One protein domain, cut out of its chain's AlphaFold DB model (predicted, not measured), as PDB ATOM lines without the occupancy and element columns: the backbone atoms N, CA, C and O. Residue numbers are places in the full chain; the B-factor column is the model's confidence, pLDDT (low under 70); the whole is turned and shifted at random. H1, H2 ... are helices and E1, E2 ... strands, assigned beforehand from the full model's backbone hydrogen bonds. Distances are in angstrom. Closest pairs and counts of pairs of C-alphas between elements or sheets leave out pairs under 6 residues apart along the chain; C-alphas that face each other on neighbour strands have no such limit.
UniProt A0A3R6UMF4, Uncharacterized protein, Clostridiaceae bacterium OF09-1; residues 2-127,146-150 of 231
ATOM      1  N   ILE A   2      48.837  48.386 -21.158       94.25
ATOM      2  CA  ILE A   2      48.474  47.340 -22.125       94.25
ATOM      3  C   ILE A   2      47.160  47.784 -22.767       94.25
ATOM      4  O   ILE A   2      46.210  48.064 -22.047       94.25
ATOM      5  N   GLY A   3      47.119  47.908 -24.094       95.50
ATOM      6  CA  GLY A   3      45.932  48.402 -24.797       95.50
ATOM      7  C   GLY A   3      44.777  47.399 -24.832       95.50
ATOM      8  O   GLY A   3      44.959  46.210 -24.555       95.50
ATOM      9  N   ASP A   4      43.597  47.880 -25.223       96.75
ATOM     10  CA  ASP A   4      42.432  47.030 -25.482       96.75
ATOM     11  C   ASP A   4      42.789  45.933 -26.494       96.75
ATOM     12  O   ASP A   4      43.444  46.198 -27.507       96.75
ATOM     13  N   TYR A   5      42.360  44.699 -26.219       96.19
ATOM     14  CA  TYR A   5      42.562  43.546 -27.108       96.19
ATOM     15  C   TYR A   5      44.027  43.261 -27.514       96.19
ATOM     16  O   TYR A   5      44.256  42.574 -28.512       96.19
ATOM     17  N   ALA A   6      45.025  43.744 -26.762       96.38
ATOM     18  CA  ALA A   6      46.445  43.663 -27.137       96.38
ATOM     19  C   ALA A   6      46.946  42.238 -27.451       96.38
ATOM     20  O   ALA A   6      47.759  42.059 -28.357       96.38
ATOM     21  N   PHE A   7      46.442  41.233 -26.733       96.19
ATOM     22  CA  PHE A   7      46.757  39.814 -26.922       96.19
ATOM     23  C   PHE A   7      45.522  39.005 -27.330       96.19
ATOM     24  O   PHE A   7      45.433  37.806 -27.068       96.19
ATOM     25  N   TYR A   8      44.539  39.642 -27.970       95.00
ATOM     26  CA  TYR A   8      43.300  38.975 -28.353       95.00
ATOM     27  C   TYR A   8      43.568  37.691 -29.147       95.00
ATOM     28  O   TYR A   8      44.244  37.696 -30.176       95.00
ATOM     29  N   PHE A   9      42.981  36.586 -28.681       95.56
ATOM     30  CA  PHE A   9      43.008  35.291 -29.361       95.56
ATOM     31  C   PHE A   9      44.398  34.649 -29.505       95.56
ATOM     32  O   PHE A   9      44.589  33.750 -30.332       95.56
ATOM     33  N   CYS A  10      45.369  35.027 -28.672       96.50
ATOM     34  CA  CYS A  10      46.666  34.358 -28.605       96.50
ATOM     35  C   CYS A  10      46.561  32.965 -27.943       96.50
ATOM     36  O   CYS A  10      47.054  32.724 -26.848       96.50
ATOM     37  N   ARG A  11      45.939  32.001 -28.634       93.12
ATOM     38  CA  ARG A  11      45.641  30.644 -28.128       93.12
ATOM     39  C   ARG A  11      46.859  29.774 -27.821       93.12
ATOM     40  O   ARG A  11      46.706  28.765 -27.151       93.12
ATOM     41  N   ASN A  12      48.029  30.145 -28.334       96.44
ATOM     42  CA  ASN A  12      49.284  29.425 -28.106       96.44
ATOM     43  C   ASN A  12      50.208  30.160 -27.121       96.44
ATOM     44  O   ASN A  12      51.322  29.700 -26.885       96.44
ATOM     45  N   LEU A  13      49.789  31.316 -26.592       97.12
ATOM     46  CA  LEU A  13      50.570  32.059 -25.610       97.12
ATOM     47  C   LEU A  13      50.520  31.308 -24.281       97.12
ATOM     48  O   LEU A  13      49.459  31.232 -23.674       97.12
ATOM     49  N   LYS A  14      51.659  30.737 -23.877       98.06
ATOM     50  CA  LYS A  14      51.800  29.944 -22.646       98.06
ATOM     51  C   LYS A  14      52.451  30.702 -21.498       98.06
ATOM     52  O   LYS A  14      52.061  30.529 -20.351       98.06
ATOM     53  N   VAL A  15      53.434  31.536 -21.819       98.31
ATOM     54  CA  VAL A  15      54.275  32.222 -20.837       98.31
ATOM     55  C   VAL A  15      54.318  33.705 -21.165       98.31
ATOM     56  O   VAL A  15      54.465  34.074 -22.335       98.31
ATOM     57  N   ILE A  16      54.189  34.552 -20.147       97.88
ATOM     58  CA  ILE A  16      54.232  36.009 -20.288       97.88
ATOM     59  C   ILE A  16      55.231  36.591 -19.290       97.88
ATOM     60  O   ILE A  16      55.165  36.297 -18.102       97.88
ATOM     61  N   HIS A  17      56.116  37.465 -19.767       98.00
ATOM     62  CA  HIS A  17      57.030  38.230 -18.921       98.00
ATOM     63  C   HIS A  17      56.730  39.722 -19.044       98.00
ATOM     64  O   HIS A  17      56.822  40.294 -20.133       98.00
ATOM     65  N   PHE A  18      56.421  40.364 -17.923       97.12
ATOM     66  CA  PHE A  18      56.295  41.813 -17.811       97.12
ATOM     67  C   PHE A  18      57.528  42.391 -17.125       97.12
ATOM     68  O   PHE A  18      58.040  41.800 -16.179       97.12
ATOM     69  N   HIS A  19      57.990  43.551 -17.589       95.19
ATOM     70  CA  HIS A  19      59.088  44.293 -16.972       95.19
ATOM     71  C   HIS A  19      58.620  45.705 -16.629       95.19
ATOM     72  O   HIS A  19      58.070  46.403 -17.487       95.19
ATOM     73  N   GLY A  20      58.839  46.104 -15.380       90.44
ATOM     74  CA  GLY A  20      58.366  47.361 -14.819       90.44
ATOM     75  C   GLY A  20      56.889  47.330 -14.419       90.44
ATOM     76  O   GLY A  20      56.187  46.321 -14.520       90.44
ATOM     77  N   ASN A  21      56.400  48.480 -13.957       89.31
ATOM     78  CA  ASN A  21      55.023  48.610 -13.501       89.31
ATOM     79  C   ASN A  21      54.019  48.641 -14.654       89.31
ATOM     80  O   ASN A  21      54.141  49.393 -15.623       89.31
ATOM     81  N   ILE A  22      52.940  47.886 -14.475       91.94
ATOM     82  CA  ILE A  22      51.750  47.966 -15.314       91.94
ATOM     83  C   ILE A  22      50.815  48.996 -14.688       91.94
ATOM     84  O   ILE A  22      50.362  48.822 -13.565       91.94
ATOM     85  N   GLU A  23      50.528  50.077 -15.405       89.06
ATOM     86  CA  GLU A  23      49.612  51.122 -14.924       89.06
ATOM     87  C   GLU A  23      48.150  50.771 -15.246       89.06
ATOM     88  O   GLU A  23      47.259  50.829 -14.395       89.06
ATOM     89  N   GLU A  24      47.915  50.329 -16.479       90.94
ATOM     90  CA  GLU A  24      46.590  50.071 -17.037       90.94
ATOM     91  C   GLU A  24      46.599  48.825 -17.917       90.94
ATOM     92  O   GLU A  24      47.585  48.552 -18.614       90.94
ATOM     93  N   VAL A  25      45.478  48.107 -17.878       95.12
ATOM     94  CA  VAL A  25      45.155  46.969 -18.737       95.12
ATOM     95  C   VAL A  25      43.822  47.292 -19.398       95.12
ATOM     96  O   VAL A  25      42.826  47.490 -18.704       95.12
ATOM     97  N   GLY A  26      43.837  47.426 -20.722       94.25
ATOM     98  CA  GLY A  26      42.653  47.692 -21.525       94.25
ATOM     99  C   GLY A  26      41.664  46.531 -21.495       94.25
ATOM    100  O   GLY A  26      42.015  45.391 -21.177       94.25
ATOM    101  N   GLY A  27      40.417  46.821 -21.849       94.31
ATOM    102  CA  GLY A  27      39.333  45.848 -21.820       94.31
ATOM    103  C   GLY A  27      39.603  44.674 -22.760       94.31
ATOM    104  O   GLY A  27      39.886  44.855 -23.948       94.31
ATOM    105  N   GLY A  28      39.511  43.452 -22.230       93.38
ATOM    106  CA  GLY A  28      39.685  42.233 -23.016       93.38
ATOM    107  C   GLY A  28      41.097  42.062 -23.573       93.38
ATOM    108  O   GLY A  28      41.264  41.368 -24.581       93.38
ATOM    109  N   ALA A  29      42.107  42.677 -22.945       96.69
ATOM    110  CA  ALA A  29      43.501  42.606 -23.377       96.69
ATOM    111  C   ALA A  29      43.984  41.159 -23.558       96.69
ATOM    112  O   ALA A  29      44.742  40.893 -24.487       96.69
ATOM    113  N   PHE A  30      43.493  40.228 -22.732       96.75
ATOM    114  CA  PHE A  30      43.839  38.802 -22.781       96.75
ATOM    115  C   PHE A  30      42.669  37.898 -23.182       96.75
ATOM    116  O   PHE A  30      42.693  36.682 -22.964       96.75
ATOM    117  N   MET A  31      41.631  38.455 -23.806       93.88
ATOM    118  CA  MET A  31      40.456  37.674 -24.179       93.88
ATOM    119  C   MET A  31      40.844  36.512 -25.116       93.88
ATOM    120  O   MET A  31      41.528  36.692 -26.124       93.88
ATOM    121  N   TRP A  32      40.377  35.305 -24.776       93.12
ATOM    122  CA  TRP A  32      40.694  34.036 -25.453       93.12
ATOM    123  C   TRP A  32      42.158  33.551 -25.351       93.12
ATOM    124  O   TRP A  32      42.541  32.641 -26.092       93.12
ATOM    125  N   CYS A  33      42.952  34.060 -24.404       95.62
ATOM    126  CA  CYS A  33      44.291  33.547 -24.068       95.62
ATOM    127  C   CYS A  33      44.241  32.359 -23.089       95.62
ATOM    128  O   CYS A  33      44.729  32.435 -21.965       95.62
ATOM    129  N   ARG A  34      43.635  31.245 -23.508       92.50
ATOM    130  CA  ARG A  34      43.361  30.094 -22.619       92.50
ATOM    131  C   ARG A  34      44.558  29.191 -22.314       92.50
ATOM    132  O   ARG A  34      44.440  28.332 -21.455       92.50
ATOM    133  N   ALA A  35      45.662  29.336 -23.043       97.00
ATOM    134  CA  ALA A  35      46.847  28.500 -22.861       97.00
ATOM    135  C   ALA A  35      47.895  29.126 -21.936       97.00
ATOM    136  O   ALA A  35      48.943  28.518 -21.755       97.00
ATOM    137  N   VAL A  36      47.649  30.330 -21.397       98.25
ATOM    138  CA  VAL A  36      48.605  30.986 -20.498       98.25
ATOM    139  C   VAL A  36      48.635  30.198 -19.199       98.25
ATOM    140  O   VAL A  36      47.614  30.113 -18.524       98.25
ATOM    141  N   GLU A  37      49.800  29.643 -18.897       98.00
ATOM    142  CA  GLU A  37      50.094  28.788 -17.746       98.00
ATOM    143  C   GLU A  37      50.992  29.532 -16.745       98.00
ATOM    144  O   GLU A  37      50.853  29.349 -15.539       98.00
ATOM    145  N   GLN A  38      51.881  30.411 -17.231       98.62
ATOM    146  CA  GLN A  38      52.865  31.106 -16.401       98.62
ATOM    147  C   GLN A  38      52.931  32.605 -16.704       98.62
ATOM    148  O   GLN A  38      52.962  33.029 -17.866       98.62
ATOM    149  N   ILE A  39      53.017  33.415 -15.648       98.56
ATOM    150  CA  ILE A  39      53.261  34.854 -15.753       98.56
ATOM    151  C   ILE A  39      54.357  35.270 -14.780       98.56
ATOM    152  O   ILE A  39      54.284  35.001 -13.583       98.56
ATOM    153  N   THR A  40      55.344  36.001 -15.279       98.75
ATOM    154  CA  THR A  40      56.388  36.595 -14.451       98.75
ATOM    155  C   THR A  40      56.334  38.113 -14.541       98.75
ATOM    156  O   THR A  40      56.320  38.685 -15.632       98.75
ATOM    157  N   PHE A  41      56.332  38.776 -13.389       98.19
ATOM    158  CA  PHE A  41      56.410  40.227 -13.278       98.19
ATOM    159  C   PHE A  41      57.764  40.620 -12.689       98.19
ATOM    160  O   PHE A  41      58.082  40.263 -11.557       98.19
ATOM    161  N   HIS A  42      58.554  41.373 -13.447       98.06
ATOM    162  CA  HIS A  42      59.856  41.879 -13.029       98.06
ATOM    163  C   HIS A  42      59.775  43.360 -12.660       98.06
ATOM    164  O   HIS A  42      59.066  44.125 -13.310       98.06
ATOM    165  N   GLU A  43      60.560  43.769 -11.661       95.75
ATOM    166  CA  GLU A  43      60.724  45.173 -11.258       95.75
ATOM    167  C   GLU A  43      59.404  45.841 -10.826       95.75
ATOM    168  O   GLU A  43      59.151  47.013 -11.107       95.75
ATOM    169  N   VAL A  44      58.553  45.090 -10.120       95.50
ATOM    170  CA  VAL A  44      57.283  45.603  -9.593       95.50
ATOM    171  C   VAL A  44      57.542  46.476  -8.372       95.50
ATOM    172  O   VAL A  44      58.216  46.071  -7.426       95.50
ATOM    173  N   THR A  45      56.983  47.682  -8.334       92.50
ATOM    174  CA  THR A  45      57.070  48.489  -7.113       92.50
ATOM    175  C   THR A  45      56.117  47.943  -6.043       92.50
ATOM    176  O   THR A  45      54.962  47.669  -6.374       92.50
ATOM    177  N   PRO A  46      56.511  47.881  -4.757       87.31
ATOM    178  CA  PRO A  46      55.632  47.444  -3.659       87.31
ATOM    179  C   PRO A  46      54.370  48.299  -3.440       87.31
ATOM    180  O   PRO A  46      53.473  47.916  -2.688       87.31
ATOM    181  N   ALA A  47      54.311  49.484  -4.053       85.12
ATOM    182  CA  ALA A  47      53.136  50.346  -4.061       85.12
ATOM    183  C   ALA A  47      52.023  49.798  -4.983       85.12
ATOM    184  O   ALA A  47      52.076  48.659  -5.442       85.12
ATOM    185  N   GLU A  48      50.996  50.617  -5.228       83.00
ATOM    186  CA  GLU A  48      49.925  50.314  -6.185       83.00
ATOM    187  C   GLU A  48      50.512  49.938  -7.557       83.00
ATOM    188  O   GLU A  48      51.368  50.653  -8.084       83.00
ATOM    189  N   ASN A  49      50.086  48.805  -8.118       89.06
ATOM    190  CA  ASN A  49      50.575  48.300  -9.400       89.06
ATOM    191  C   ASN A  49      49.499  47.457 -10.111       89.06
ATOM    192  O   ASN A  49      48.499  47.053  -9.522       89.06
ATOM    193  N   GLY A  50      49.692  47.194 -11.404       93.12
ATOM    194  CA  GLY A  50      48.715  46.514 -12.258       93.12
ATOM    195  C   GLY A  50      48.776  44.988 -12.266       93.12
ATOM    196  O   GLY A  50      48.138  44.393 -13.134       93.12
ATOM    197  N   VAL A  51      49.502  44.339 -11.346       95.88
ATOM    198  CA  VAL A  51      49.561  42.865 -11.279       95.88
ATOM    199  C   VAL A  51      48.158  42.276 -11.125       95.88
ATOM    200  O   VAL A  51      47.772  41.398 -11.894       95.88
ATOM    201  N   SER A  52      47.354  42.808 -10.196       95.62
ATOM    202  CA  SER A  52      45.980  42.337  -9.969       95.62
ATOM    203  C   SER A  52      45.089  42.490 -11.203       95.62
ATOM    204  O   SER A  52      44.261  41.623 -11.472       95.62
ATOM    205  N   LYS A  53      45.292  43.561 -11.983       95.19
ATOM    206  CA  LYS A  53      44.544  43.824 -13.221       95.19
ATOM    207  C   LYS A  53      44.839  42.761 -14.276       95.19
ATOM    208  O   LYS A  53      43.914  42.263 -14.899       95.19
ATOM    209  N   VAL A  54      46.106  42.375 -14.448       96.69
ATOM    210  CA  VAL A  54      46.483  41.304 -15.388       96.69
ATOM    211  C   VAL A  54      45.926  39.957 -14.944       96.69
ATOM    212  O   VAL A  54      45.327  39.249 -15.749       96.69
ATOM    213  N   LEU A  55      46.094  39.604 -13.667       96.56
ATOM    214  CA  LEU A  55      45.615  38.322 -13.141       96.56
ATOM    215  C   LEU A  55      44.085  38.196 -13.209       96.56
ATOM    216  O   LEU A  55      43.576  37.090 -13.370       96.56
ATOM    217  N   GLY A  56      43.359  39.314 -13.111       94.75
ATOM    218  CA  GLY A  56      41.900  39.363 -13.235       94.75
ATOM    219  C   GLY A  56      41.364  39.111 -14.650       94.75
ATOM    220  O   GLY A  56      40.218  38.695 -14.784       94.75
ATOM    221  N   GLU A  57      42.174  39.301 -15.695       95.19
ATOM    222  CA  GLU A  57      41.764  39.061 -17.092       95.19
ATOM    223  C   GLU A  57      41.830  37.577 -17.497       95.19
ATOM    224  O   GLU A  57      41.382  37.200 -18.582       95.19
ATOM    225  N   LEU A  58      42.421  36.728 -16.653       95.62
ATOM    226  CA  LEU A  58      42.741  35.337 -16.958       95.62
ATOM    227  C   LEU A  58      42.128  34.423 -15.904       95.62
ATOM    228  O   LEU A  58      42.430  34.558 -14.720       95.62
ATOM    229  N   THR A  59      41.294  33.473 -16.326       95.31
ATOM    230  CA  THR A  59      40.493  32.658 -15.402       95.31
ATOM    231  C   THR A  59      41.043  31.257 -15.168       95.31
ATOM    232  O   THR A  59      40.671  30.649 -14.173       95.31
ATOM    233  N   GLN A  60      41.924  30.751 -16.035       95.81
ATOM    234  CA  GLN A  60      42.587  29.451 -15.872       95.81
ATOM    235  C   GLN A  60      43.581  29.427 -14.695       95.81
ATOM    236  O   GLN A  60      43.884  30.473 -14.113       95.81
ATOM    237  N   GLU A  61      44.106  28.248 -14.346       98.06
ATOM    238  CA  GLU A  61      45.197  28.147 -13.370       98.06
ATOM    239  C   GLU A  61      46.453  28.867 -13.889       98.06
ATOM    240  O   GLU A  61      46.839  28.701 -15.046       98.06
ATOM    241  N   LEU A  62      47.078  29.679 -13.033       98.56
ATOM    242  CA  LEU A  62      48.296  30.421 -13.351       98.56
ATOM    243  C   LEU A  62      49.364  30.188 -12.288       98.56
ATOM    244  O   LEU A  62      49.136  30.466 -11.108       98.56
ATOM    245  N   GLU A  63      50.560  29.801 -12.713       98.62
ATOM    246  CA  GLU A  63      51.766  29.997 -11.916       98.62
ATOM    247  C   GLU A  63      52.272  31.429 -12.112       98.62
ATOM    248  O   GLU A  63      52.463  31.906 -13.231       98.62
ATOM    249  N   THR A  64      52.444  32.157 -11.015       98.69
ATOM    250  CA  THR A  64      52.827  33.566 -11.033       98.69
ATOM    251  C   THR A  64      54.053  33.799 -10.177       98.69
ATOM    252  O   THR A  64      54.065  33.454  -8.999       98.69
ATOM    253  N   GLU A  65      55.057  34.458 -10.745       98.56
ATOM    254  CA  GLU A  65      56.236  34.907 -10.012       98.56
ATOM    255  C   GLU A  65      56.357  36.431 -10.095       98.56
ATOM    256  O   GLU A  65      56.193  37.026 -11.160       98.56
ATOM    257  N   ILE A  66      56.604  37.079  -8.959       98.06
ATOM    258  CA  ILE A  66      56.687  38.537  -8.858       98.06
ATOM    259  C   ILE A  66      58.007  38.894  -8.190       98.06
ATOM    260  O   ILE A  66      58.249  38.509  -7.046       98.06
ATOM    261  N   PHE A  67      58.826  39.664  -8.898       97.88
ATOM    262  CA  PHE A  67      60.078  40.232  -8.418       97.88
ATOM    263  C   PHE A  67      59.882  41.725  -8.170       97.88
ATOM    264  O   PHE A  67      59.651  42.500  -9.105       97.88
ATOM    265  N   TYR A  68      59.980  42.132  -6.911       96.56
ATOM    266  CA  TYR A  68      59.795  43.514  -6.503       96.56
ATOM    267  C   TYR A  68      61.105  44.306  -6.544       96.56
ATOM    268  O   TYR A  68      62.199  43.767  -6.369       96.56
ATOM    269  N   THR A  69      60.999  45.622  -6.728       96.19
ATOM    270  CA  THR A  69      62.155  46.536  -6.761       96.19
ATOM    271  C   THR A  69      62.919  46.619  -5.436       96.19
ATOM    272  O   THR A  69      64.054  47.083  -5.415       96.19
ATOM    273  N   ASP A  70      62.301  46.215  -4.324       94.75
ATOM    274  CA  ASP A  70      62.928  46.153  -2.998       94.75
ATOM    275  C   ASP A  70      63.629  44.808  -2.717       94.75
ATOM    276  O   ASP A  70      64.162  44.606  -1.626       94.75
ATOM    277  N   GLY A  71      63.656  43.904  -3.702       94.88
ATOM    278  CA  GLY A  71      64.273  42.583  -3.605       94.88
ATOM    279  C   GLY A  71      63.343  41.488  -3.081       94.88
ATOM    280  O   GLY A  71      63.764  40.334  -3.016       94.88
ATOM    281  N   MET A  72      62.091  41.801  -2.726       95.25
ATOM    282  CA  MET A  72      61.106  40.775  -2.383       95.25
ATOM    283  C   MET A  72      60.760  39.934  -3.621       95.25
ATOM    284  O   MET A  72      60.559  40.464  -4.711       95.25
ATOM    285  N   GLN A  73      60.645  38.619  -3.446       96.94
ATOM    286  CA  GLN A  73      60.188  37.693  -4.480       96.94
ATOM    287  C   GLN A  73      59.084  36.805  -3.917       96.94
ATOM    288  O   GLN A  73      59.190  36.311  -2.792       96.94
ATOM    289  N   VAL A  74      58.036  36.591  -4.706       97.69
ATOM    290  CA  VAL A  74      56.957  35.657  -4.374       97.69
ATOM    291  C   VAL A  74      56.605  34.807  -5.584       97.69
ATOM    292  O   VAL A  74      56.504  35.322  -6.697       97.69
ATOM    293  N   ARG A  75      56.384  33.515  -5.349       98.56
ATOM    294  CA  ARG A  75      55.793  32.575  -6.295       98.56
ATOM    295  C   ARG A  75      54.442  32.122  -5.750       98.56
ATOM    296  O   ARG A  75      54.329  31.757  -4.581       98.56
ATOM    297  N   LEU A  76      53.409  32.189  -6.580       98.69
ATOM    298  CA  LEU A  76      52.020  31.932  -6.212       98.69
ATOM    299  C   LEU A  76      51.323  31.132  -7.308       98.69
ATOM    300  O   LEU A  76      51.621  31.296  -8.489       98.69
ATOM    301  N   THR A  77      50.341  30.329  -6.917       98.81
ATOM    302  CA  THR A  77      49.408  29.686  -7.849       98.81
ATOM    303  C   THR A  77      48.052  30.375  -7.746       98.81
ATOM    304  O   THR A  77      47.515  30.540  -6.655       98.81
ATOM    305  N   PHE A  78      47.468  30.800  -8.857       98.56
ATOM    306  CA  PHE A  78      46.091  31.292  -8.885       98.56
ATOM    307  C   PHE A  78      45.226  30.214  -9.531       98.56
ATOM    308  O   PHE A  78      45.359  30.031 -10.737       98.56
ATOM    309  N   PRO A  79      44.371  29.501  -8.773       98.31
ATOM    310  CA  PRO A  79      43.560  28.407  -9.307       98.31
ATOM    311  C   PRO A  79      42.624  28.841 -10.432       98.31
ATOM    312  O   PRO A  79      42.343  30.034 -10.592       98.31
ATOM    313  N   GLU A  80      42.106  27.881 -11.191       96.75
ATOM    314  CA  GLU A  80      41.064  28.164 -12.174       96.75
ATOM    315  C   GLU A  80      39.754  28.607 -11.491       96.75
ATOM    316  O   GLU A  80      39.458  28.262 -10.344       96.75
ATOM    317  N   TYR A  81      38.958  29.409 -12.195       94.94
ATOM    318  CA  TYR A  81      37.549  29.610 -11.875       94.94
ATOM    319  C   TYR A  81      36.734  29.840 -13.144       94.94
ATOM    320  O   TYR A  81      37.247  30.295 -14.168       94.94
ATOM    321  N   TYR A  82      35.437  29.570 -13.068       89.00
ATOM    322  CA  TYR A  82      34.495  29.944 -14.116       89.00
ATOM    323  C   TYR A  82      33.136  30.306 -13.525       89.00
ATOM    324  O   TYR A  82      32.750  29.852 -12.445       89.00
ATOM    325  N   GLU A  83      32.423  31.155 -14.256       82.81
ATOM    326  CA  GLU A  83      31.065  31.574 -13.937       82.81
ATOM    327  C   GLU A  83      30.068  30.681 -14.678       82.81
ATOM    328  O   GLU A  83      30.169  30.477 -15.891       82.81
ATOM    329  N   GLU A  84      29.082  30.172 -13.953       77.75
ATOM    330  CA  GLU A  84      27.918  29.505 -14.520       77.75
ATOM    331  C   GLU A  84      26.669  30.327 -14.195       77.75
ATOM    332  O   GLU A  84      26.327  30.535 -13.031       77.75
ATOM    333  N   ALA A  85      25.976  30.803 -15.230       73.56
ATOM    334  CA  ALA A  85      24.684  31.455 -15.078       73.56
ATOM    335  C   ALA A  85      23.586  30.385 -15.012       73.56
ATOM    336  O   ALA A  85      23.229  29.781 -16.026       73.56
ATOM    337  N   VAL A  86      23.045  30.156 -13.819       74.19
ATOM    338  CA  VAL A  86      21.940  29.228 -13.583       74.19
ATOM    339  C   VAL A  86      20.631  30.010 -13.621       74.19
ATOM    340  O   VAL A  86      20.333  30.819 -12.744       74.19
ATOM    341  N   GLU A  87      19.827  29.777 -14.656       74.25
ATOM    342  CA  GLU A  87      18.496  30.372 -14.751       74.25
ATOM    343  C   GLU A  87      17.485  29.544 -13.948       74.25
ATOM    344  O   GLU A  87      17.089  28.443 -14.338       74.25
ATOM    345  N   ASN A  88      16.996  30.107 -12.846       72.56
ATOM    346  CA  ASN A  88      15.837  29.590 -12.131       72.56
ATOM    347  C   ASN A  88      14.565  29.904 -12.931       72.56
ATOM    348  O   ASN A  88      13.853  30.873 -12.652       72.56
ATOM    349  N   THR A  89      14.259  29.063 -13.922       70.81
ATOM    350  CA  THR A  89      13.136  29.224 -14.868       70.81
ATOM    351  C   THR A  89      11.781  29.536 -14.202       70.81
ATOM    352  O   THR A  89      11.055  30.386 -14.721       70.81
ATOM    353  N   PRO A  90      11.409  28.935 -13.048       73.81
ATOM    354  CA  PRO A  90      10.154  29.265 -12.365       73.81
ATOM    355  C   PRO A  90      10.147  30.659 -11.720       73.81
ATOM    356  O   PRO A  90       9.091  31.283 -11.630       73.81
ATOM    357  N   ALA A  91      11.308  31.143 -11.269       74.50
ATOM    358  CA  ALA A  91      11.461  32.424 -10.578       74.50
ATOM    359  C   ALA A  91      11.871  33.577 -11.515       74.50
ATOM    360  O   ALA A  91      11.776  34.735 -11.114       74.50
ATOM    361  N   ARG A  92      12.303  33.276 -12.752       74.44
ATOM    362  CA  ARG A  92      12.919  34.231 -13.696       74.44
ATOM    363  C   ARG A  92      14.106  34.987 -13.081       74.44
ATOM    364  O   ARG A  92      14.281  36.180 -13.323       74.44
ATOM    365  N   ILE A  93      14.892  34.292 -12.261       75.31
ATOM    366  CA  ILE A  93      16.122  34.805 -11.650       75.31
ATOM    367  C   ILE A  93      17.298  34.094 -12.314       75.31
ATOM    368  O   ILE A  93      17.261  32.876 -12.476       75.31
ATOM    369  N   ILE A  94      18.320  34.854 -12.697       71.12
ATOM    370  CA  ILE A  94      19.615  34.314 -13.110       71.12
ATOM    371  C   ILE A  94      20.522  34.391 -11.884       71.12
ATOM    372  O   ILE A  94      20.883  35.490 -11.465       71.12
ATOM    373  N   ASP A  95      20.867  33.240 -11.314       74.06
ATOM    374  CA  ASP A  95      21.867  33.141 -10.254       74.06
ATOM    375  C   ASP A  95      23.222  32.832 -10.889       74.06
ATOM    376  O   ASP A  95      23.358  31.903 -11.680       74.06
ATOM    377  N   THR A  96      24.240  33.633 -10.576       71.50
ATOM    378  CA  THR A  96      25.608  33.375 -11.046       71.50
ATOM    379  C   THR A  96      26.340  32.555  -9.994       71.50
ATOM    380  O   THR A  96      26.564  33.026  -8.877       71.50
ATOM    381  N   HIS A  97      26.695  31.322 -10.337       72.62
ATOM    382  CA  HIS A  97      27.501  30.446  -9.501       72.62
ATOM    383  C   HIS A  97      28.963  30.527  -9.926       72.62
ATOM    384  O   HIS A  97      29.290  30.447 -11.109       72.62
ATOM    385  N   TRP A  98      29.840  30.679  -8.940       75.50
ATOM    386  CA  TRP A  98      31.283  30.685  -9.136       75.50
ATOM    387  C   TRP A  98      31.822  29.320  -8.746       75.50
ATOM    388  O   TRP A  98      31.606  28.871  -7.616       75.50
ATOM    389  N   HIS A  99      32.516  28.679  -9.677       84.50
ATOM    390  CA  HIS A  99      33.152  27.384  -9.463       84.50
ATOM    391  C   HIS A  99      34.658  27.553  -9.286       84.50
ATOM    392  O   HIS A  99      35.255  28.460  -9.869       84.50
ATOM    393  N   GLY A 100      35.259  26.676  -8.483       90.31
ATOM    394  CA  GLY A 100      36.655  26.790  -8.067       90.31
ATOM    395  C   GLY A 100      36.888  27.894  -7.030       90.31
ATOM    396  O   GLY A 100      35.975  28.561  -6.532       90.31
ATOM    397  N   SER A 101      38.148  28.085  -6.677       96.06
ATOM    398  CA  SER A 101      38.633  29.064  -5.703       96.06
ATOM    399  C   SER A 101      39.385  30.223  -6.347       96.06
ATOM    400  O   SER A 101      39.634  31.236  -5.682       96.06
ATOM    401  N   GLY A 102      39.672  30.130  -7.649       96.94
ATOM    402  CA  GLY A 102      40.465  31.094  -8.407       96.94
ATOM    403  C   GLY A 102      39.991  32.541  -8.305       96.94
ATOM    404  O   GLY A 102      40.826  33.448  -8.221       96.94
ATOM    405  N   TYR A 103      38.673  32.766  -8.248       95.19
ATOM    406  CA  TYR A 103      38.111  34.105  -8.068       95.19
ATOM    407  C   TYR A 103      38.551  34.715  -6.733       95.19
ATOM    408  O   TYR A 103      39.040  35.839  -6.704       95.19
ATOM    409  N   LYS A 104      38.450  33.962  -5.627       96.75
ATOM    410  CA  LYS A 104      38.819  34.445  -4.285       96.75
ATOM    411  C   LYS A 104      40.306  34.756  -4.183       96.75
ATOM    412  O   LYS A 104      40.658  35.804  -3.651       96.75
ATOM    413  N   TYR A 105      41.157  33.899  -4.744       98.12
ATOM    414  CA  TYR A 105      42.602  34.134  -4.781       98.12
ATOM    415  C   TYR A 105      42.963  35.416  -5.541       98.12
ATOM    416  O   TYR A 105      43.825  36.177  -5.104       98.12
ATOM    417  N   ARG A 106      42.253  35.728  -6.631       96.88
ATOM    418  CA  ARG A 106      42.429  36.991  -7.370       96.88
ATOM    419  C   ARG A 106      41.888  38.223  -6.633       96.88
ATOM    420  O   ARG A 106      42.252  39.338  -6.992       96.88
ATOM    421  N   GLN A 107      41.101  38.047  -5.567       95.88
ATOM    422  CA  GLN A 107      40.685  39.130  -4.665       95.88
ATOM    423  C   GLN A 107      41.685  39.399  -3.525       95.88
ATOM    424  O   GLN A 107      41.482  40.328  -2.744       95.88
ATOM    425  N   CYS A 108      42.802  38.666  -3.433       97.31
ATOM    426  CA  CYS A 108      43.857  38.902  -2.435       97.31
ATOM    427  C   CYS A 108      44.698  40.166  -2.712       97.31
ATOM    428  O   CYS A 108      45.846  40.254  -2.280       97.31
ATOM    429  N   PHE A 109      44.127  41.147  -3.412       95.56
ATOM    430  CA  PHE A 109      44.739  42.422  -3.769       95.56
ATOM    431  C   PHE A 109      43.898  43.615  -3.279       95.56
ATOM    432  O   PHE A 109      43.430  44.408  -4.104       95.56
ATOM    433  N   PRO A 110      43.648  43.764  -1.961       92.31
ATOM    434  CA  PRO A 110      42.956  44.944  -1.447       92.31
ATOM    435  C   PRO A 110      43.706  46.212  -1.868       92.31
ATOM    436  O   PRO A 110      44.923  46.298  -1.714       92.31
ATOM    437  N   GLU A 111      42.985  47.177  -2.446       88.31
ATOM    438  CA  GLU A 111      43.580  48.402  -3.012       88.31
ATOM    439  C   GLU A 111      44.730  48.098  -4.000       88.31
ATOM    440  O   GLU A 111      45.730  48.810  -4.056       88.31
ATOM    441  N   THR A 112      44.597  47.005  -4.765       88.62
ATOM    442  CA  THR A 112      45.568  46.452  -5.737       88.62
ATOM    443  C   THR A 112      46.889  45.927  -5.153       88.62
ATOM    444  O   THR A 112      47.775  45.511  -5.899       88.62
ATOM    445  N   LYS A 113      47.032  45.877  -3.827       92.00
ATOM    446  CA  LYS A 113      48.250  45.385  -3.169       92.00
ATOM    447  C   LYS A 113      48.100  43.938  -2.752       92.00
ATOM    448  O   LYS A 113      47.180  43.610  -2.011       92.00
ATOM    449  N   LEU A 114      49.043  43.096  -3.166       95.12
ATOM    450  CA  LEU A 114      49.075  41.691  -2.775       95.12
ATOM    451  C   LEU A 114      49.087  41.551  -1.246       95.12
ATOM    452  O   LEU A 114      49.972  42.069  -0.565       95.12
ATOM    453  N   ASN A 115      48.122  40.805  -0.719       96.81
ATOM    454  CA  ASN A 115      48.018  40.468   0.690       96.81
ATOM    455  C   ASN A 115      48.187  38.956   0.873       96.81
ATOM    456  O   ASN A 115      47.245  38.179   0.713       96.81
ATOM    457  N   LEU A 116      49.404  38.553   1.245       97.81
ATOM    458  CA  LEU A 116      49.771  37.147   1.421       97.81
ATOM    459  C   LEU A 116      49.038  36.479   2.589       97.81
ATOM    460  O   LEU A 116      48.764  35.291   2.527       97.81
ATOM    461  N   ARG A 117      48.648  37.227   3.629       97.62
ATOM    462  CA  ARG A 117      47.888  36.650   4.749       97.62
ATOM    463  C   ARG A 117      46.483  36.246   4.316       97.62
ATOM    464  O   ARG A 117      46.058  35.141   4.620       97.62
ATOM    465  N   LEU A 118      45.796  37.119   3.573       98.06
ATOM    466  CA  LEU A 118      44.487  36.796   2.994       98.06
ATOM    467  C   LEU A 118      44.590  35.633   2.005       98.06
ATOM    468  O   LEU A 118      43.703  34.790   1.961       98.06
ATOM    469  N   TYR A 119      45.671  35.587   1.225       98.69
ATOM    470  CA  TYR A 119      45.953  34.479   0.316       98.69
ATOM    471  C   TYR A 119      46.106  33.152   1.076       98.69
ATOM    472  O   TYR A 119      45.472  32.158   0.723       98.69
ATOM    473  N   ASP A 120      46.892  33.148   2.154       98.81
ATOM    474  CA  ASP A 120      47.147  31.958   2.968       98.81
ATOM    475  C   ASP A 120      45.872  31.464   3.684       98.81
ATOM    476  O   ASP A 120      45.610  30.262   3.753       98.81
ATOM    477  N   GLU A 121      45.018  32.381   4.154       98.50
ATOM    478  CA  GLU A 121      43.735  32.065   4.807       98.50
ATOM    479  C   GLU A 121      42.738  31.320   3.903       98.50
ATOM    480  O   GLU A 121      41.848  30.630   4.411       98.50
ATOM    481  N   LEU A 122      42.880  31.426   2.579       98.62
ATOM    482  CA  LEU A 122      42.020  30.730   1.619       98.62
ATOM    483  C   LEU A 122      42.380  29.253   1.439       98.62
ATOM    484  O   LEU A 122      41.579  28.512   0.871       98.62
ATOM    485  N   PHE A 123      43.534  28.792   1.925       98.75
ATOM    486  CA  PHE A 123      43.998  27.436   1.631       98.75
ATOM    487  C   PHE A 123      43.029  26.321   2.072       98.75
ATOM    488  O   PHE A 123      42.732  25.453   1.251       98.75
ATOM    489  N   PRO A 124      42.415  26.348   3.275       98.44
ATOM    490  CA  PRO A 124      41.397  25.355   3.636       98.44
ATOM    491  C   PRO A 124      40.176  25.364   2.709       98.44
ATOM    492  O   PRO A 124      39.560  24.325   2.479       98.44
ATOM    493  N   TYR A 125      39.818  26.532   2.166       97.69
ATOM    494  CA  TYR A 125      38.754  26.639   1.174       97.69
ATOM    495  C   TYR A 125      39.186  26.020  -0.163       97.69
ATOM    496  O   TYR A 125      38.398  25.288  -0.755       97.69
ATOM    497  N   ALA A 126      40.425  26.246  -0.606       98.19
ATOM    498  CA  ALA A 126      40.978  25.615  -1.806       98.19
ATOM    499  C   ALA A 126      40.958  24.084  -1.696       98.19
ATOM    500  O   ALA A 126      40.403  23.420  -2.561       98.19
ATOM    501  N   VAL A 127      41.430  23.528  -0.574       98.12
ATOM    502  CA  VAL A 127      41.435  22.074  -0.320       98.12
ATOM    503  C   VAL A 127      40.043  21.443  -0.459       98.12
ATOM    504  O   VAL A 127      39.926  20.293  -0.874       98.12
ATOM    505  N   PRO A 146      58.636  31.811   1.236       97.31
ATOM    506  CA  PRO A 146      57.865  31.908   2.482       97.31
ATOM    507  C   PRO A 146      57.804  33.338   3.052       97.31
ATOM    508  O   PRO A 146      57.829  33.561   4.263       97.31
ATOM    509  N   VAL A 147      57.707  34.347   2.185       96.31
ATOM    510  CA  VAL A 147      57.562  35.750   2.578       96.31
ATOM    511  C   VAL A 147      56.240  35.937   3.323       96.31
ATOM    512  O   VAL A 147      55.190  35.494   2.858       96.31
ATOM    513  N   GLN A 148      56.305  36.570   4.501       96.50
ATOM    514  CA  GLN A 148      55.163  36.837   5.394       96.50
ATOM    515  C   GLN A 148      54.301  35.607   5.741       96.50
ATOM    516  O   GLN A 148      53.184  35.765   6.240       96.50
ATOM    517  N   LEU A 149      54.818  34.396   5.516       97.94
ATOM    518  CA  LEU A 149      54.112  33.158   5.798       97.94
ATOM    519  C   LEU A 149      54.023  32.969   7.316       97.94
ATOM    520  O   LEU A 149      55.036  32.944   8.011       97.94
ATOM    521  N   SER A 150      52.804  32.871   7.844       98.38
ATOM    522  CA  SER A 150      52.612  32.596   9.274       98.38
ATOM    523  C   SER A 150      52.906  31.130   9.599       98.38
ATOM    524  O   SER A 150      52.648  30.267   8.765       98.38
TER     525      SER A 150
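What this domain is: This is residues 2 to 127 and 146 to 150 of the 231 residues of an uncharacterized protein of Clostridiaceae bacterium OF09-1 (UniProt A0A3R6UMF4). A twisted wall of four strands, E1 to E4, with loops and the short helices H1 and H2 grazing it, makes the body of this model, and the two-stranded hairpin E5 and E6 sticks out from it as a long arm. The short helices H3 and H4 lie beyond the E4 edge of the wall, and the unnamed residues 2 to 14 lie beyond its E1 edge. The printed part has 131 residues with six named strands and four named helices, in the order E1 E2 H1 E3 E4 E5 E6 H2 H3 H4; the large sheet is mixed, in the order E1 E2 E3 E4, and E5 and E6 are antiparallel. The class is mixed, helices and strands, with under half of the residues in named elements. The whole is compact, with a radius of gyration of the C-alphas of 16.0 A, and spans 56 by 38 by 25 A.

How they stand to each other: Residues 2 to 14 hold no named element and lead to the edge strand E1, residues 15 to 19. E1 is parallel to the inner strand E2, residues 38 to 44, at 6 degrees; N 18 and O 40 are 2.8 A apart, within hydrogen-bond range. H1, residues 51 to 56, is on the sheet but only grazes it, with residues 51 to 55; its closest C-alpha pair with E2 is Phe 41 and Val 51, 7.6 A. The inner strand E3, residues 62 to 68, is parallel to E2 at 13 degrees, with N 41 and O 65 2.8 A apart. E2, H1 and E3 form a strand-helix-strand unit, two parallel neighbour strands with a helix between, and its crossover is right-handed. E3 and the edge strand E4, residues 73 to 78, are an antiparallel hairpin at 159 degrees, with N 64 and O 76 2.8 A apart. E5, residues 82 to 88, and E6, residues 93 to 99, form a second antiparallel hairpin at 152 degrees, with N 86 and O 95 2.8 A apart; E4 and E5 are apart. H2, residues 102 to 106, also is on the large sheet and only grazes it; the closest C-alphas of E4 and H2 are those of Phe 78 and Gly 102, 5.6 A apart. H1 and H2 only just touch, with 3 pairs of C-alphas within 8 A, the closest being Gly 56 and Arg 106 at 6.3 A. H3, residues 116 to 121, is close to H2 but not clearly touching, with the C-alphas of Tyr 105 and Tyr 119 closest at 6.1 A. H4, residues 123 to 127, and H2 are near each other, with 5 pairs of C-alphas within 10 A, while H3 and H4 meet only through their link. In H1, H2, H3 and H4 every O i to N i+4 pair is within hydrogen-bond range.

Where its parts are: E1 begins at C-alpha 15, (54.275, 32.222, -20.837), and runs 13.6 A. E2 spans 16.6 A, E3 18.7 A and E4 16.1 A. E5 begins at C-alpha 82, (34.495, 29.944, -14.116), and runs 18.8 A; E6 spans 18.7 A. H1 and H3 each measure 8.6 A, H2 and H4 6.3 A. H4 ends at C-alpha 127, (41.435, 22.074, -0.320).

The domain as a whole: The two C-alphas farthest apart are those of Gly 71 and Pro 90, 56.4 A. Residues 128 to 145 are not printed, and C-alphas 127 and 146 are 19.4 A apart across this cut. The link from E1 to E2, 18 residues, is long. The mean pLDDT of the printed part is 93.0, with 78 in E5 and 75 in E6; no printed residue is under 70.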